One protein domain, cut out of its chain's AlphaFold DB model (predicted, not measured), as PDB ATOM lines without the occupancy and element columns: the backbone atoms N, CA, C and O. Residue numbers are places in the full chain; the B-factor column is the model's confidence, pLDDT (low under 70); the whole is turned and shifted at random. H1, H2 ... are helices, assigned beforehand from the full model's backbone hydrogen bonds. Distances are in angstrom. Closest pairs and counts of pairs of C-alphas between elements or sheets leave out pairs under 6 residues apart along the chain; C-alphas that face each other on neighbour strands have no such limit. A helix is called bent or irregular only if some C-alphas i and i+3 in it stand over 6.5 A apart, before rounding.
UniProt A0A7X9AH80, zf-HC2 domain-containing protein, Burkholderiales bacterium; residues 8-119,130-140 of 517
ATOM      1  N   THR A   8      39.909 -36.920 -14.386       96.38
ATOM      2  CA  THR A   8      39.962 -37.598 -13.081       96.38
ATOM      3  C   THR A   8      38.780 -37.215 -12.192       96.38
ATOM      4  O   THR A   8      38.192 -38.075 -11.544       96.38
ATOM      5  N   ILE A   9      38.358 -35.944 -12.201       96.94
ATOM      6  CA  ILE A   9      37.193 -35.506 -11.422       96.94
ATOM      7  C   ILE A   9      35.922 -36.182 -11.933       96.94
ATOM      8  O   ILE A   9      35.098 -36.595 -11.123       96.94
ATOM      9  N   ALA A  10      35.772 -36.318 -13.254       93.88
ATOM     10  CA  ALA A  10      34.607 -36.967 -13.852       93.88
ATOM     11  C   ALA A  10      34.477 -38.432 -13.395       93.88
ATOM     12  O   ALA A  10      33.380 -38.863 -13.045       93.88
ATOM     13  N   GLU A  11      35.593 -39.159 -13.315       95.62
ATOM     14  CA  GLU A  11      35.639 -40.535 -12.801       95.62
ATOM     15  C   GLU A  11      35.310 -40.610 -11.297       95.62
ATOM     16  O   GLU A  11      34.673 -41.561 -10.844       95.62
ATOM     17  N   MET A  12      35.654 -39.575 -10.523       97.88
ATOM     18  CA  MET A  12      35.358 -39.499  -9.088       97.88
ATOM     19  C   MET A  12      33.923 -39.049  -8.753       97.88
ATOM     20  O   MET A  12      33.504 -39.176  -7.601       97.88
ATOM     21  N   LEU A  13      33.136 -38.547  -9.716       97.12
ATOM     22  CA  LEU A  13      31.775 -38.055  -9.441       97.12
ATOM     23  C   LEU A  13      30.820 -39.159  -8.968       97.12
ATOM     24  O   LEU A  13      30.021 -38.916  -8.064       97.12
ATOM     25  N   VAL A  14      30.898 -40.362  -9.543       96.44
ATOM     26  CA  VAL A  14      30.043 -41.498  -9.153       96.44
ATOM     27  C   VAL A  14      30.297 -41.918  -7.696       96.44
ATOM     28  O   VAL A  14      29.372 -41.794  -6.887       96.44
ATOM     29  N   PRO A  15      31.527 -42.299  -7.290       97.12
ATOM     30  CA  PRO A  15      31.806 -42.659  -5.897       97.12
ATOM     31  C   PRO A  15      31.585 -41.492  -4.922       97.12
ATOM     32  O   PRO A  15      31.211 -41.718  -3.768       97.12
ATOM     33  N   TYR A  16      31.762 -40.239  -5.365       97.94
ATOM     34  CA  TYR A  16      31.417 -39.056  -4.570       97.94
ATOM     35  C   TYR A  16      29.918 -38.998  -4.243       97.94
ATOM     36  O   TYR A  16      29.543 -38.800  -3.086       97.94
ATOM     37  N   VAL A  17      29.051 -39.184  -5.243       97.50
ATOM     38  CA  VAL A  17      27.592 -39.151  -5.057       97.50
ATOM     39  C   VAL A  17      27.100 -40.344  -4.235       97.50
ATOM     40  O   VAL A  17      26.181 -40.192  -3.424       97.50
ATOM     41  N   GLU A  18      27.722 -41.510  -4.399       95.56
ATOM     42  CA  GLU A  18      27.426 -42.711  -3.613       95.56
ATOM     43  C   GLU A  18      27.870 -42.599  -2.147       95.56
ATOM     44  O   GLU A  18      27.327 -43.300  -1.290       95.56
ATOM     45  N   GLY A  19      28.809 -41.692  -1.850       96.31
ATOM     46  CA  GLY A  19      29.425 -41.535  -0.531       96.31
ATOM     47  C   GLY A  19      30.519 -42.566  -0.240       96.31
ATOM     48  O   GLY A  19      30.842 -42.790   0.923       96.31
ATOM     49  N   ALA A  20      31.066 -43.201  -1.278       96.94
ATOM     50  CA  ALA A  20      32.117 -44.215  -1.188       96.94
ATOM     51  C   ALA A  20      33.535 -43.636  -1.356       96.94
ATOM     52  O   ALA A  20      34.522 -44.347  -1.180       96.94
ATOM     53  N   LEU A  21      33.640 -42.358  -1.719       97.50
ATOM     54  CA  LEU A  21      34.913 -41.695  -1.972       97.50
ATOM     55  C   LEU A  21      35.667 -41.391  -0.661       97.50
ATOM     56  O   LEU A  21      35.056 -40.990   0.332       97.50
ATOM     57  N   ALA A  22      36.994 -41.559  -0.659       97.50
ATOM     58  CA  ALA A  22      37.837 -41.219   0.489       97.50
ATOM     59  C   ALA A  22      37.765 -39.714   0.806       97.50
ATOM     60  O   ALA A  22      37.563 -38.892  -0.084       97.50
ATOM     61  N   GLU A  23      37.948 -39.327   2.073       97.94
ATOM     62  CA  GLU A  23      37.729 -37.934   2.503       97.94
ATOM     63  C   GLU A  23      38.656 -36.930   1.789       97.94
ATOM     64  O   GLU A  23      38.232 -35.816   1.489       97.94
ATOM     65  N   ALA A  24      39.893 -37.330   1.464       97.69
ATOM     66  CA  ALA A  24      40.832 -36.493   0.714       97.69
ATOM     67  C   ALA A  24      40.310 -36.178  -0.701       97.69
ATOM     68  O   ALA A  24      40.141 -35.010  -1.054       97.69
ATOM     69  N   ASP A  25      39.961 -37.214  -1.460       98.19
ATOM     70  CA  ASP A  25      39.435 -37.097  -2.825       98.19
ATOM     71  C   ASP A  25      38.066 -36.396  -2.835       98.19
ATOM     72  O   ASP A  25      37.740 -35.609  -3.722       98.19
ATOM     73  N   ARG A  26      37.253 -36.621  -1.798       98.38
ATOM     74  CA  ARG A  26      35.968 -35.943  -1.615       98.38
ATOM     75  C   ARG A  26      36.134 -34.430  -1.487       98.38
ATOM     76  O   ARG A  26      35.332 -33.697  -2.067       98.38
ATOM     77  N   LEU A  27      37.137 -33.953  -0.750       98.12
ATOM     78  CA  LEU A  27      37.429 -32.520  -0.656       98.12
ATOM     79  C   LEU A  27      37.883 -31.949  -2.003       98.12
ATOM     80  O   LEU A  27      37.445 -30.857  -2.364       98.12
ATOM     81  N   GLU A  28      38.685 -32.697  -2.765       98.00
ATOM     82  CA  GLU A  28      39.106 -32.306  -4.114       98.00
ATOM     83  C   GLU A  28      37.906 -32.168  -5.065       98.00
ATOM     84  O   GLU A  28      37.743 -31.136  -5.721       98.00
ATOM     85  N   VAL A  29      37.007 -33.158  -5.078       98.12
ATOM     86  CA  VAL A  29      35.772 -33.104  -5.874       98.12
ATOM     87  C   VAL A  29      34.903 -31.925  -5.437       98.12
ATOM     88  O   VAL A  29      34.458 -31.160  -6.289       98.12
ATOM     89  N   ILE A  30      34.687 -31.712  -4.133       98.31
ATOM     90  CA  ILE A  30      33.901 -30.570  -3.626       98.31
ATOM     91  C   ILE A  30      34.491 -29.243  -4.104       98.31
ATOM     92  O   ILE A  30      33.742 -28.362  -4.536       98.31
ATOM     93  N   GLU A  31      35.812 -29.093  -4.045       98.12
ATOM     94  CA  GLU A  31      36.484 -27.875  -4.478       98.12
ATOM     95  C   GLU A  31      36.356 -27.664  -5.991       98.12
ATOM     96  O   GLU A  31      36.062 -26.554  -6.444       98.12
ATOM     97  N   HIS A  32      36.454 -28.728  -6.788       97.88
ATOM     98  CA  HIS A  32      36.207 -28.649  -8.223       97.88
ATOM     99  C   HIS A  32      34.747 -28.290  -8.547       97.88
ATOM    100  O   HIS A  32      34.491 -27.424  -9.386       97.88
ATOM    101  N   LEU A  33      33.775 -28.894  -7.854       97.69
ATOM    102  CA  LEU A  33      32.342 -28.636  -8.044       97.69
ATOM    103  C   LEU A  33      31.940 -27.186  -7.727       97.69
ATOM    104  O   LEU A  33      30.913 -26.709  -8.220       97.69
ATOM    105  N   ARG A  34      32.736 -26.460  -6.931       98.06
ATOM    106  CA  ARG A  34      32.550 -25.015  -6.708       98.06
ATOM    107  C   ARG A  34      32.886 -24.183  -7.944       98.06
ATOM    108  O   ARG A  34      32.257 -23.148  -8.153       98.06
ATOM    109  N   HIS A  35      33.836 -24.639  -8.756       97.69
ATOM    110  CA  HIS A  35      34.380 -23.897  -9.894       97.69
ATOM    111  C   HIS A  35      33.822 -24.361 -11.244       97.69
ATOM    112  O   HIS A  35      33.714 -23.564 -12.173       97.69
ATOM    113  N   CYS A  36      33.431 -25.631 -11.362       97.50
ATOM    114  CA  CYS A  36      32.975 -26.223 -12.614       97.50
ATOM    115  C   CYS A  36      31.460 -26.484 -12.606       97.50
ATOM    116  O   CYS A  36      30.974 -27.443 -12.001       97.50
ATOM    117  N   LEU A  37      30.702 -25.635 -13.313       96.06
ATOM    118  CA  LEU A  37      29.238 -25.738 -13.403       96.06
ATOM    119  C   LEU A  37      28.775 -27.050 -14.052       96.06
ATOM    120  O   LEU A  37      27.816 -27.651 -13.577       96.06
ATOM    121  N   SER A  38      29.473 -27.519 -15.090       95.38
ATOM    122  CA  SER A  38      29.117 -28.755 -15.796       95.38
ATOM    123  C   SER A  38      29.237 -29.983 -14.894       95.38
ATOM    124  O   SER A  38      28.294 -30.767 -14.816       95.38
ATOM    125  N   CYS A  39      30.340 -30.121 -14.151       96.50
ATOM    126  CA  CYS A  39      30.513 -31.202 -13.176       96.50
ATOM    127  C   CYS A  39      29.492 -31.119 -12.036       96.50
ATOM    128  O   CYS A  39      29.043 -32.144 -11.531       96.50
ATOM    129  N   ARG A  40      29.089 -29.907 -11.634       97.25
ATOM    130  CA  ARG A  40      28.069 -29.706 -10.595       97.25
ATOM    131  C   ARG A  40      26.687 -30.164 -11.041       97.25
ATOM    132  O   ARG A  40      25.997 -30.835 -10.274       97.25
ATOM    133  N   ASP A  41      26.295 -29.818 -12.260       95.75
ATOM    134  CA  ASP A  41      25.026 -30.267 -12.830       95.75
ATOM    135  C   ASP A  41      25.037 -31.784 -13.056       95.75
ATOM    136  O   ASP A  41      24.039 -32.455 -12.799       95.75
ATOM    137  N   GLU A  42      26.184 -32.349 -13.438       94.69
ATOM    138  CA  GLU A  42      26.357 -33.795 -13.569       94.69
ATOM    139  C   GLU A  42      26.236 -34.524 -12.229       94.69
ATOM    140  O   GLU A  42      25.445 -35.457 -12.105       94.69
ATOM    141  N   ALA A  43      26.930 -34.053 -11.190       96.94
ATOM    142  CA  ALA A  43      26.814 -34.602  -9.841       96.94
ATOM    143  C   ALA A  43      25.364 -34.549  -9.327       96.94
ATOM    144  O   ALA A  43      24.909 -35.462  -8.634       96.94
ATOM    145  N   ARG A  44      24.615 -33.497  -9.684       97.38
ATOM    146  CA  ARG A  44      23.188 -33.382  -9.367       97.38
ATOM    147  C   ARG A  44      22.356 -34.435 -10.100       97.38
ATOM    148  O   ARG A  44      21.575 -35.117  -9.442       97.38
ATOM    149  N   ARG A  45      22.550 -34.601 -11.413       93.62
ATOM    150  CA  ARG A  45      21.857 -35.625 -12.216       93.62
ATOM    151  C   ARG A  45      22.143 -37.036 -11.711       93.62
ATOM    152  O   ARG A  45      21.209 -37.805 -11.507       93.62
ATOM    153  N   LEU A  46      23.410 -37.347 -11.435       95.81
ATOM    154  CA  LEU A  46      23.818 -38.627 -10.854       95.81
ATOM    155  C   LEU A  46      23.130 -38.872  -9.505       95.81
ATOM    156  O   LEU A  46      22.618 -39.961  -9.260       95.81
ATOM    157  N   ARG A  47      23.054 -37.850  -8.642       96.75
ATOM    158  CA  ARG A  47      22.377 -37.956  -7.343       96.75
ATOM    159  C   ARG A  47      20.883 -38.208  -7.485       96.75
ATOM    160  O   ARG A  47      20.349 -39.056  -6.775       96.75
ATOM    161  N   GLU A  48      20.215 -37.476  -8.370       93.75
ATOM    162  CA  GLU A  48      18.790 -37.658  -8.656       93.75
ATOM    163  C   GLU A  48      18.522 -39.066  -9.215       93.75
ATOM    164  O   GLU A  48      17.617 -39.746  -8.729       93.75
ATOM    165  N   GLY A  49      19.370 -39.557 -10.127       88.44
ATOM    166  CA  GLY A  49      19.302 -40.921 -10.658       88.44
ATOM    167  C   GLY A  49      19.487 -41.998  -9.585       88.44
ATOM    168  O   GLY A  49      18.647 -42.884  -9.445       88.44
ATOM    169  N   ILE A  50      20.533 -41.893  -8.759       90.94
ATOM    170  CA  ILE A  50      20.794 -42.853  -7.674       90.94
ATOM    171  C   ILE A  50      19.649 -42.860  -6.650       90.94
ATOM    172  O   ILE A  50      19.254 -43.923  -6.169       90.94
ATOM    173  N   LEU A  51      19.082 -41.696  -6.315       89.56
ATOM    174  CA  LEU A  51      17.926 -41.615  -5.419       89.56
ATOM    175  C   LEU A  51      16.672 -42.244  -6.034       89.56
ATOM    176  O   LEU A  51      15.956 -42.946  -5.323       89.56
ATOM    177  N   ALA A  52      16.426 -42.046  -7.332       84.69
ATOM    178  CA  ALA A  52      15.319 -42.686  -8.036       84.69
ATOM    179  C   ALA A  52      15.457 -44.216  -8.022       84.69
ATOM    180  O   ALA A  52      14.516 -44.914  -7.647       84.69
ATOM    181  N   VAL A  53      16.652 -44.736  -8.316       83.31
ATOM    182  CA  VAL A  53      16.950 -46.175  -8.251       83.31
ATOM    183  C   VAL A  53      16.750 -46.714  -6.832       83.31
ATOM    184  O   VAL A  53      16.066 -47.716  -6.636       83.31
ATOM    185  N   ARG A  54      17.262 -46.026  -5.804       87.44
ATOM    186  CA  ARG A  54      17.044 -46.418  -4.398       87.44
ATOM    187  C   ARG A  54      15.569 -46.407  -4.007       87.44
ATOM    188  O   ARG A  54      15.139 -47.301  -3.284       87.44
ATOM    189  N   HIS A  55      14.798 -45.426  -4.472       85.81
ATOM    190  CA  HIS A  55      13.360 -45.361  -4.220       85.81
ATOM    191  C   HIS A  55      12.624 -46.534  -4.872       85.81
ATOM    192  O   HIS A  55      11.746 -47.123  -4.243       85.81
ATOM    193  N   LEU A  56      13.013 -46.924  -6.091       81.06
ATOM    194  CA  LEU A  56      12.486 -48.124  -6.736       81.06
ATOM    195  C   LEU A  56      12.734 -49.351  -5.855       81.06
ATOM    196  O   LEU A  56      11.773 -49.992  -5.433       81.06
ATOM    197  N   PHE A  57      13.978 -49.613  -5.451       81.06
ATOM    198  CA  PHE A  57      14.276 -50.737  -4.554       81.06
ATOM    199  C   PHE A  57      13.512 -50.668  -3.219       81.06
ATOM    200  O   PHE A  57      12.996 -51.683  -2.748       81.06
ATOM    201  N   ALA A  58      13.383 -49.479  -2.623       84.06
ATOM    202  CA  ALA A  58      12.640 -49.276  -1.377       84.06
ATOM    203  C   ALA A  58      11.130 -49.531  -1.527       84.06
ATOM    204  O   ALA A  58      10.496 -50.004  -0.587       84.06
ATOM    205  N   SER A  59      10.560 -49.283  -2.710       86.44
ATOM    206  CA  SER A  59       9.155 -49.575  -3.023       86.44
ATOM    207  C   SER A  59       8.845 -51.072  -3.167       86.44
ATOM    208  O   SER A  59       7.720 -51.450  -3.484       86.44
ATOM    209  N   GLY A  60       9.828 -51.946  -2.922       78.94
ATOM    210  CA  GLY A  60       9.687 -53.390  -3.092       78.94
ATOM    211  C   GLY A  60       9.875 -53.843  -4.537       78.94
ATOM    212  O   GLY A  60       9.689 -55.027  -4.824       78.94
ATOM    213  N   TYR A  61      10.279 -52.937  -5.434       74.31
ATOM    214  CA  TYR A  61      10.703 -53.305  -6.773       74.31
ATOM    215  C   TYR A  61      11.925 -54.218  -6.660       74.31
ATOM    216  O   TYR A  61      13.013 -53.808  -6.248       74.31
ATOM    217  N   ARG A  62      11.725 -55.488  -6.998       68.94
ATOM    218  CA  ARG A  62      12.812 -56.430  -7.221       68.94
ATOM    219  C   ARG A  62      12.900 -56.635  -8.720       68.94
ATOM    220  O   ARG A  62      11.950 -57.202  -9.270       68.94
ATOM    221  N   PRO A  63      13.980 -56.183  -9.376       63.53
ATOM    222  CA  PRO A  63      14.142 -56.453 -10.789       63.53
ATOM    223  C   PRO A  63      14.086 -57.973 -10.962       63.53
ATOM    224  O   PRO A  63      14.775 -58.727 -10.266       63.53
ATOM    225  N   ARG A  64      13.172 -58.444 -11.817       61.03
ATOM    226  CA  ARG A  64      13.024 -59.868 -12.150       61.03
ATOM    227  C   ARG A  64      14.166 -60.271 -13.087       61.03
ATOM    228  O   ARG A  64      13.950 -60.676 -14.216       61.03
ATOM    229  N   LEU A  65      15.389 -60.151 -12.586       58.22
ATOM    230  CA  LEU A  65      16.662 -60.292 -13.297       58.22
ATOM    231  C   LEU A  65      16.969 -61.698 -13.818       58.22
ATOM    232  O   LEU A  65      17.993 -61.904 -14.455       58.22
ATOM    233  N   LEU A  66      16.132 -62.687 -13.510       60.62
ATOM    234  CA  LEU A  66      16.451 -64.082 -13.807       60.62
ATOM    235  C   LEU A  66      15.987 -64.541 -15.188       60.62
ATOM    236  O   LEU A  66      16.398 -65.611 -15.619       60.62
ATOM    237  N   HIS A  67      15.153 -63.765 -15.879       80.38
ATOM    238  CA  HIS A  67      14.677 -64.134 -17.207       80.38
ATOM    239  C   HIS A  67      14.895 -62.965 -18.159       80.38
ATOM    240  O   HIS A  67      14.578 -61.824 -17.823       80.38
ATOM    241  N   HIS A  68      15.449 -63.265 -19.334       85.38
ATOM    242  CA  HIS A  68      15.426 -62.328 -20.448       85.38
ATOM    243  C   HIS A  68      13.983 -61.918 -20.724       85.38
ATOM    244  O   HIS A  68      13.056 -62.728 -20.610       85.38
ATOM    245  N   ILE A  69      13.815 -60.647 -21.056       90.12
ATOM    246  CA  ILE A  69      12.529 -60.103 -21.463       90.12
ATOM    247  C   ILE A  69      12.063 -60.810 -22.736       90.12
ATOM    248  O   ILE A  69      12.872 -61.213 -23.574       90.12
ATOM    249  N   ALA A  70      10.750 -61.003 -22.853       91.44
ATOM    250  CA  ALA A  70      10.170 -61.630 -24.027       91.44
ATOM    251  C   ALA A  70      10.467 -60.774 -25.272       91.44
ATOM    252  O   ALA A  70      10.374 -59.546 -25.231       91.44
ATOM    253  N   VAL A  71      10.822 -61.416 -26.386       92.25
ATOM    254  CA  VAL A  71      11.218 -60.721 -27.625       92.25
ATOM    255  C   VAL A  71      10.110 -59.775 -28.098       92.25
ATOM    256  O   VAL A  71      10.382 -58.696 -28.617       92.25
ATOM    257  N   GLU A  72       8.852 -60.133 -27.859       93.75
ATOM    258  CA  GLU A  72       7.678 -59.331 -28.189       93.75
ATOM    259  C   GLU A  72       7.661 -57.987 -27.447       93.75
ATOM    260  O   GLU A  72       7.320 -56.963 -28.040       93.75
ATOM    261  N   GLU A  73       8.064 -57.963 -26.173       94.19
ATOM    262  CA  GLU A  73       8.136 -56.738 -25.368       94.19
ATOM    263  C   GLU A  73       9.301 -55.847 -25.821       94.19
ATOM    264  O   GLU A  73       9.150 -54.627 -25.888       94.19
ATOM    265  N   ILE A  74      10.432 -56.453 -26.206       95.31
ATOM    266  CA  ILE A  74      11.591 -55.754 -26.786       95.31
ATOM    267  C   ILE A  74      11.201 -55.088 -28.113       95.31
ATOM    268  O   ILE A  74      11.476 -53.903 -28.324       95.31
ATOM    269  N   VAL A  75      10.507 -55.821 -28.990       95.50
ATOM    270  CA  VAL A  75      10.015 -55.294 -30.271       95.50
ATOM    271  C   VAL A  75       9.004 -54.173 -30.038       95.50
ATOM    272  O   VAL A  75       9.160 -53.099 -30.620       95.50
ATOM    273  N   ALA A  76       8.019 -54.371 -29.157       94.88
ATOM    274  CA  ALA A  76       7.029 -53.346 -28.831       94.88
ATOM    275  C   ALA A  76       7.685 -52.063 -28.294       94.88
ATOM    276  O   ALA A  76       7.362 -50.974 -28.762       94.88
ATOM    277  N   PHE A  77       8.662 -52.191 -27.390       96.31
ATOM    278  CA  PHE A  77       9.418 -51.054 -26.863       96.31
ATOM    279  C   PHE A  77      10.200 -50.308 -27.951       96.31
ATOM    280  O   PHE A  77      10.235 -49.081 -27.939       96.31
ATOM    281  N   SER A  78      10.808 -51.039 -28.891       95.00
ATOM    282  CA  SER A  78      11.617 -50.454 -29.969       95.00
ATOM    283  C   SER A  78      10.798 -49.734 -31.049       95.00
ATOM    284  O   SER A  78      11.310 -48.839 -31.714       95.00
ATOM    285  N   VAL A  79       9.539 -50.129 -31.256       93.50
ATOM    286  CA  VAL A  79       8.665 -49.520 -32.272       93.50
ATOM    287  C   VAL A  79       7.892 -48.343 -31.687       93.50
ATOM    288  O   VAL A  79       7.857 -47.271 -32.282       93.50
ATOM    289  N   ASP A  80       7.269 -48.541 -30.528       95.38
ATOM    290  CA  ASP A  80       6.529 -47.497 -29.829       95.38
ATOM    291  C   ASP A  80       6.581 -47.752 -28.315       95.38
ATOM    292  O   ASP A  80       5.755 -48.508 -27.783       95.38
ATOM    293  N   PRO A  81       7.500 -47.103 -27.578       91.94
ATOM    294  CA  PRO A  81       7.591 -47.282 -26.134       91.94
ATOM    295  C   PRO A  81       6.307 -46.839 -25.415       91.94
ATOM    296  O   PRO A  81       6.034 -47.317 -24.311       91.94
ATOM    297  N   GLY A  82       5.491 -45.970 -26.026       95.12
ATOM    298  CA  GLY A  82       4.202 -45.529 -25.493       95.12
ATOM    299  C   GLY A  82       3.124 -46.615 -25.491       95.12
ATOM    300  O   GLY A  82       2.196 -46.539 -24.687       95.12
ATOM    301  N   SER A  83       3.270 -47.646 -26.327       95.38
ATOM    302  CA  SER A  83       2.325 -48.769 -26.415       95.38
ATOM    303  C   SER A  83       2.366 -49.699 -25.195       95.38
ATOM    304  O   SER A  83       1.388 -50.387 -24.895       95.38
ATOM    305  N   LEU A  84       3.483 -49.706 -24.463       95.31
ATOM    306  CA  LEU A  84       3.667 -50.506 -23.259       95.31
ATOM    307  C   LEU A  84       3.116 -49.787 -22.027       95.31
ATOM    308  O   LEU A  84       3.232 -48.567 -21.895       95.31
ATOM    309  N   SER A  85       2.575 -50.559 -21.079       94.69
ATOM    310  CA  SER A  85       2.214 -50.022 -19.760       94.69
ATOM    311  C   SER A  85       3.442 -49.430 -19.054       94.69
ATOM    312  O   SER A  85       4.549 -49.947 -19.212       94.69
ATOM    313  N   ASP A  86       3.257 -48.380 -18.247       90.31
ATOM    314  CA  ASP A  86       4.372 -47.678 -17.590       90.31
ATOM    315  C   ASP A  86       5.237 -48.610 -16.727       90.31
ATOM    316  O   ASP A  86       6.456 -48.464 -16.686       90.31
ATOM    317  N   SER A  87       4.631 -49.618 -16.090       85.38
ATOM    318  CA  SER A  87       5.363 -50.611 -15.299       85.38
ATOM    319  C   SER A  87       6.212 -51.542 -16.166       85.38
ATOM    320  O   SER A  87       7.342 -51.849 -15.791       85.38
ATOM    321  N   VAL A  88       5.709 -51.994 -17.319       89.12
ATOM    322  CA  VAL A  88       6.477 -52.825 -18.265       89.12
ATOM    323  C   VAL A  88       7.599 -52.006 -18.884       89.12
ATOM    324  O   VAL A  88       8.737 -52.459 -18.890       89.12
ATOM    325  N   ARG A  89       7.315 -50.769 -19.308       94.62
ATOM    326  CA  ARG A  89       8.320 -49.846 -19.845       94.62
ATOM    327  C   ARG A  89       9.457 -49.624 -18.849       94.62
ATOM    328  O   ARG A  89      10.614 -49.799 -19.204       94.62
ATOM    329  N   GLN A  90       9.127 -49.326 -17.593       88.25
ATOM    330  CA  GLN A  90      10.120 -49.097 -16.546       88.25
ATOM    331  C   GLN A  90      10.911 -50.368 -16.193       88.25
ATOM    332  O   GLN A  90      12.121 -50.295 -15.986       88.25
ATOM    333  N   ASN A  91      10.258 -51.538 -16.160       87.44
ATOM    334  CA  ASN A  91      10.951 -52.822 -16.002       87.44
ATOM    335  C   ASN A  91      11.956 -53.061 -17.133       87.44
ATOM    336  O   ASN A  91      13.074 -53.509 -16.882       87.44
ATOM    337  N   LEU A  92      11.548 -52.762 -18.363       92.38
ATOM    338  CA  LEU A  92      12.340 -52.985 -19.559       92.38
ATOM    339  C   LEU A  92      13.515 -52.008 -19.624       92.38
ATOM    340  O   LEU A  92      14.638 -52.448 -19.817       92.38
ATOM    341  N   GLU A  93      13.313 -50.725 -19.317       92.62
ATOM    342  CA  GLU A  93      14.399 -49.743 -19.168       92.62
ATOM    343  C   GLU A  93      15.450 -50.189 -18.144       92.62
ATOM    344  O   GLU A  93      16.647 -50.126 -18.420       92.62
ATOM    345  N   LEU A  94      15.018 -50.694 -16.985       86.50
ATOM    346  CA  LEU A  94      15.932 -51.210 -15.964       86.50
ATOM    347  C   LEU A  94      16.661 -52.473 -16.438       86.50
ATOM    348  O   LEU A  94      17.869 -52.582 -16.249       86.50
ATOM    349  N   HIS A  95      15.965 -53.389 -17.112       89.88
ATOM    350  CA  HIS A  95      16.584 -54.587 -17.675       89.88
ATOM    351  C   HIS A  95      17.603 -54.258 -18.770       89.88
ATOM    352  O   HIS A  95      18.657 -54.879 -18.809       89.88
ATOM    353  N   LEU A  96      17.337 -53.274 -19.633       92.62
ATOM    354  CA  LEU A  96      18.272 -52.852 -20.684       92.62
ATOM    355  C   LEU A  96      19.551 -52.217 -20.115       92.62
ATOM    356  O   LEU A  96      20.593 -52.272 -20.766       92.62
ATOM    357  N   LEU A  97      19.498 -51.641 -18.909       86.75
ATOM    358  CA  LEU A  97      20.694 -51.157 -18.208       86.75
ATOM    359  C   LEU A  97      21.561 -52.304 -17.667       86.75
ATOM    360  O   LEU A  97      22.773 -52.145 -17.545       86.75
ATOM    361  N   GLU A  98      20.953 -53.446 -17.339       86.00
ATOM    362  CA  GLU A  98      21.631 -54.595 -16.724       86.00
ATOM    363  C   GLU A  98      22.000 -55.691 -17.743       86.00
ATOM    364  O   GLU A  98      22.974 -56.418 -17.550       86.00
ATOM    365  N   CYS A  99      21.246 -55.816 -18.839       88.75
ATOM    366  CA  CYS A  99      21.386 -56.867 -19.842       88.75
ATOM    367  C   CYS A  99      21.897 -56.311 -21.179       88.75
ATOM    368  O   CYS A  99      21.130 -55.814 -22.007       88.75
ATOM    369  N   GLU A 100      23.202 -56.464 -21.420       88.56
ATOM    370  CA  GLU A 100      23.857 -55.998 -22.650       88.56
ATOM    371  C   GLU A 100      23.282 -56.650 -23.921       88.56
ATOM    372  O   GLU A 100      23.151 -55.997 -24.950       88.56
ATOM    373  N   ALA A 101      22.879 -57.923 -23.852       87.81
ATOM    374  CA  ALA A 101      22.286 -58.615 -24.997       87.81
ATOM    375  C   ALA A 101      20.970 -57.952 -25.443       87.81
ATOM    376  O   ALA A 101      20.811 -57.614 -26.614       87.81
ATOM    377  N   CYS A 102      20.058 -57.687 -24.502       93.69
ATOM    378  CA  CYS A 102      18.784 -57.042 -24.815       93.69
ATOM    379  C   CYS A 102      18.971 -55.578 -25.248       93.69
ATOM    380  O   CYS A 102      18.245 -55.101 -26.118       93.69
ATOM    381  N   SER A 103      19.957 -54.856 -24.699       95.12
ATOM    382  CA  SER A 103      20.243 -53.481 -25.136       95.12
ATOM    383  C   SER A 103      20.825 -53.414 -26.549       95.12
ATOM    384  O   SER A 103      20.441 -52.531 -27.320       95.12
ATOM    385  N   GLN A 104      21.668 -54.378 -26.931       92.31
ATOM    386  CA  GLN A 104      22.138 -54.530 -28.310       92.31
ATOM    387  C   GLN A 104      20.984 -54.852 -29.272       92.31
ATOM    388  O   GLN A 104      20.913 -54.258 -30.348       92.31
ATOM    389  N   GLU A 105      20.048 -55.724 -28.882       93.56
ATOM    390  CA  GLU A 105      18.859 -56.034 -29.688       93.56
ATOM    391  C   GLU A 105      17.971 -54.801 -29.914       93.56
ATOM    392  O   GLU A 105      17.599 -54.517 -31.054       93.56
ATOM    393  N   VAL A 106      17.685 -54.013 -28.869       95.62
ATOM    394  CA  VAL A 106      16.918 -52.759 -29.008       95.62
ATOM    395  C   VAL A 106      17.639 -51.766 -29.919       95.62
ATOM    396  O   VAL A 106      17.000 -51.139 -30.765       95.62
ATOM    397  N   ALA A 107      18.964 -51.633 -29.796       92.06
ATOM    398  CA  ALA A 107      19.751 -50.755 -30.661       92.06
ATOM    399  C   ALA A 107      19.687 -51.188 -32.137       92.06
ATOM    400  O   ALA A 107      19.520 -50.342 -33.021       92.06
ATOM    401  N   LEU A 108      19.759 -52.496 -32.403       91.75
ATOM    402  CA  LEU A 108      19.578 -53.077 -33.737       91.75
ATOM    403  C   LEU A 108      18.184 -52.785 -34.297       91.75
ATOM    404  O   LEU A 108      18.066 -52.324 -35.434       91.75
ATOM    405  N   LEU A 109      17.135 -53.007 -33.503       94.44
ATOM    406  CA  LEU A 109      15.748 -52.761 -33.905       94.44
ATOM    407  C   LEU A 109      15.483 -51.276 -34.183       94.44
ATOM    408  O   LEU A 109      14.891 -50.953 -35.212       94.44
ATOM    409  N   HIS A 110      15.992 -50.363 -33.349       92.75
ATOM    410  CA  HIS A 110      15.936 -48.920 -33.611       92.75
ATOM    411  C   HIS A 110      16.670 -48.537 -34.901       92.75
ATOM    412  O   HIS A 110      16.146 -47.749 -35.690       92.75
ATOM    413  N   GLY A 111      17.858 -49.100 -35.148       87.56
ATOM    414  CA  GLY A 111      18.598 -48.871 -36.389       87.56
ATOM    415  C   GLY A 111      17.816 -49.331 -37.621       87.56
ATOM    416  O   GLY A 111      17.697 -48.593 -38.598       87.56
ATOM    417  N   LEU A 112      17.209 -50.518 -37.553       90.00
ATOM    418  CA  LEU A 112      16.343 -51.042 -38.611       90.00
ATOM    419  C   LEU A 112      15.111 -50.169 -38.840       90.00
ATOM    420  O   LEU A 112      14.775 -49.890 -39.991       90.00
ATOM    421  N   HIS A 113      14.455 -49.728 -37.769       87.88
ATOM    422  CA  HIS A 113      13.276 -48.875 -37.852       87.88
ATOM    423  C   HIS A 113      13.603 -47.540 -38.533       87.88
ATOM    424  O   HIS A 113      12.963 -47.195 -39.524       87.88
ATOM    425  N   GLN A 114      14.669 -46.857 -38.105       87.56
ATOM    426  CA  GLN A 114      15.126 -45.603 -38.718       87.56
ATOM    427  C   GLN A 114      15.490 -45.769 -40.201       87.56
ATOM    428  O   GLN A 114      15.172 -44.914 -41.031       87.56
ATOM    429  N   GLU A 115      16.146 -46.875 -40.562       85.88
ATOM    430  CA  GLU A 115      16.474 -47.169 -41.957       85.88
ATOM    431  C   GLU A 115      15.233 -47.442 -42.817       85.88
ATOM    432  O   GLU A 115      15.216 -47.086 -43.999       85.88
ATOM    433  N   LEU A 116      14.207 -48.076 -42.249       85.12
ATOM    434  CA  LEU A 116      12.940 -48.315 -42.932       85.12
ATOM    435  C   LEU A 116      12.157 -47.012 -43.093       85.12
ATOM    436  O   LEU A 116      11.765 -46.697 -44.213       85.12
ATOM    437  N   GLU A 117      12.008 -46.213 -42.035       84.94
ATOM    438  CA  GLU A 117      11.328 -44.912 -42.095       84.94
ATOM    439  C   GLU A 117      11.978 -43.971 -43.118       84.94
ATOM    440  O   GLU A 117      11.286 -43.359 -43.934       84.94
ATOM    441  N   GLY A 118      13.315 -43.922 -43.165       80.31
ATOM    442  CA  GLY A 118      14.049 -43.112 -44.140       80.31
ATOM    443  C   GLY A 118      13.877 -43.560 -45.600       80.31
ATOM    444  O   GLY A 118      14.095 -42.770 -46.520       80.31
ATOM    445  N   ARG A 119      13.472 -44.814 -45.842       64.81
ATOM    446  CA  ARG A 119      13.318 -45.393 -47.189       64.81
ATOM    447  C   ARG A 119      11.898 -45.360 -47.733       64.81
ATOM    448  O   ARG A 119      11.731 -45.549 -48.935       64.81
ATOM    449  N   PRO A 130      18.496 -53.462 -45.342       76.94
ATOM    450  CA  PRO A 130      18.987 -52.455 -44.403       76.94
ATOM    451  C   PRO A 130      20.421 -52.774 -43.969       76.94
ATOM    452  O   PRO A 130      20.792 -53.944 -43.857       76.94
ATOM    453  N   ARG A 131      21.253 -51.750 -43.791       77.75
ATOM    454  CA  ARG A 131      22.672 -51.883 -43.463       77.75
ATOM    455  C   ARG A 131      22.849 -52.601 -42.130       77.75
ATOM    456  O   ARG A 131      23.637 -53.538 -42.097       77.75
ATOM    457  N   ALA A 132      22.065 -52.249 -41.113       74.56
ATOM    458  CA  ALA A 132      22.065 -52.952 -39.829       74.56
ATOM    459  C   ALA A 132      21.806 -54.465 -39.995       74.56
ATOM    460  O   ALA A 132      22.553 -55.293 -39.483       74.56
ATOM    461  N   LEU A 133      20.813 -54.838 -40.813       78.19
ATOM    462  CA  LEU A 133      20.503 -56.244 -41.106       78.19
ATOM    463  C   LEU A 133      21.620 -56.923 -41.910       78.19
ATOM    464  O   LEU A 133      21.894 -58.102 -41.722       78.19
ATOM    465  N   ARG A 134      22.271 -56.191 -42.818       80.00
ATOM    466  CA  ARG A 134      23.381 -56.714 -43.621       80.00
ATOM    467  C   ARG A 134      24.606 -57.006 -42.764       80.00
ATOM    468  O   ARG A 134      25.170 -58.084 -42.903       80.00
ATOM    469  N   GLU A 135      24.995 -56.063 -41.911       82.31
ATOM    470  CA  GLU A 135      26.120 -56.217 -40.985       82.31
ATOM    471  C   GLU A 135      25.867 -57.398 -40.040       82.31
ATOM    472  O   GLU A 135      26.756 -58.217 -39.822       82.31
ATOM    473  N   GLU A 136      24.624 -57.569 -39.589       78.88
ATOM    474  CA  GLU A 136      24.248 -58.677 -38.719       78.88
ATOM    475  C   GLU A 136      24.241 -60.038 -39.428       78.88
ATOM    476  O   GLU A 136      24.777 -61.020 -38.915       78.88
ATOM    477  N   VAL A 137      23.704 -60.103 -40.648       81.38
ATOM    478  CA  VAL A 137      23.770 -61.311 -41.485       81.38
ATOM    479  C   VAL A 137      25.220 -61.676 -41.796       81.38
ATOM    480  O   VAL A 137      25.560 -62.853 -41.795       81.38
ATOM    481  N   GLU A 138      26.090 -60.695 -42.032       85.12
ATOM    482  CA  GLU A 138      27.515 -60.927 -42.279       85.12
ATOM    483  C   GLU A 138      28.260 -61.375 -41.011       85.12
ATOM    484  O   GLU A 138      29.128 -62.246 -41.089       85.12
ATOM    485  N   ARG A 139      27.870 -60.859 -39.838       84.19
ATOM    486  CA  ARG A 139      28.391 -61.272 -38.528       84.19
ATOM    487  C   ARG A 139      28.001 -62.709 -38.174       84.19
ATOM    488  O   ARG A 139      28.842 -63.460 -37.686       84.19
ATOM    489  N   VAL A 140      26.745 -63.096 -38.411       82.56
ATOM    490  CA  VAL A 140      26.231 -64.444 -38.100       82.56
ATOM    491  C   VAL A 140      26.643 -65.463 -39.167       82.56
ATOM    492  O   VAL A 140      26.931 -66.616 -38.848       82.56
TER     493      VAL A 140
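What this domain is: This is residues 8 to 119 and 130 to 140 of the 517 residues of the protein "zf-HC2 domain-containing protein" of Burkholderiales bacterium (UniProt A0A7X9AH80). Two separate lobes of helices are joined by one long link: the long helix H3 with H1 and H2 makes one lobe, and H4, H5, H6 and H7 make the other, gathered round H6. The far part of H3 reaches out of its lobe, and residues 54 to 60 stick out where the chain turns toward the second lobe. The printed part has 123 residues with seven named helices, H1 to H7 in order, and no named strand; its class is all helix. The whole is loose, with a radius of gyration of the C-alphas of 19.3 A, and spans 52 by 35 by 26 A.

Where its parts are: H3, the longest helix, is residues 37 to 58 and runs 31.2 A from C-alpha 37 at (29.238, -25.738, -13.403) to C-alpha 58 at (12.640, -49.276, -1.377). Before it come H1, residues 8 to 18, 16.5 A, beginning at C-alpha 8 (39.962, -37.598, -13.081), and H2, residues 23 to 35, 19.0 A. H1 is irregular, but only just: C-alphas 11 and 14 are 6.7 A apart. After it come H4, residues 71 to 79, 12.4 A; H5, residues 86 to 98, 18.6 A; H6, residues 100 to 119, 28.7 A; and H7, residues 131 to 140, 14.1 A, ending at C-alpha 140 (26.231, -64.444, -38.100).

How they stand to each other: H3 touches H1 at a shallow tilt of 32 degrees, the same way, the closest C-alphas being those of Val 17 and Arg 47, 5.8 A apart. H2 touches H3 only at the corner, with the C-alphas of Leu 33 and Arg 40 closest at 5.1 A. H1 and H2 touch at a steep tilt of 69 degrees, only just short of about perpendicular, with the C-alphas of Ile 9 and Val 29 closest at 6.2 A. H3 is apart from H4, H5, H6 and H7. H6 is the hub: it touches H4 at a steep tilt of 45 degrees, the same way, closest at C-alphas of Ser 78 and His 110, 5.9 A. H6 touches H7 with residues 108 to 115 alone, opposite ways at a steep tilt of 40 degrees, closest at C-alphas of Leu 112 and Ala 132, 6.2 A. H5 and H6 touch only at the corner, closest at C-alphas of Leu 96 and Ser 103, 4.9 A. H4 and H5 are close but not clearly touching, with the C-alphas of Phe 77 and Arg 89 closest at 7.2 A. Every O i to N i+4 pair is within hydrogen-bond range in H3, H4, H5, H6 and H7, against 5 of 7 in H1 and 8 of 9 in H2.

The domain as a whole: The farthest C-alphas, those of Ala 24 and Arg 119, are 56.0 A apart. The link from H3 to H4, residues 59 to 70, is long. Residues 120 to 129 are not printed, and C-alphas 119 and 130 are 9.5 A apart across the cut. The mean pLDDT of the printed part is 89.8; residues 62 to 66 and 119 are under 70.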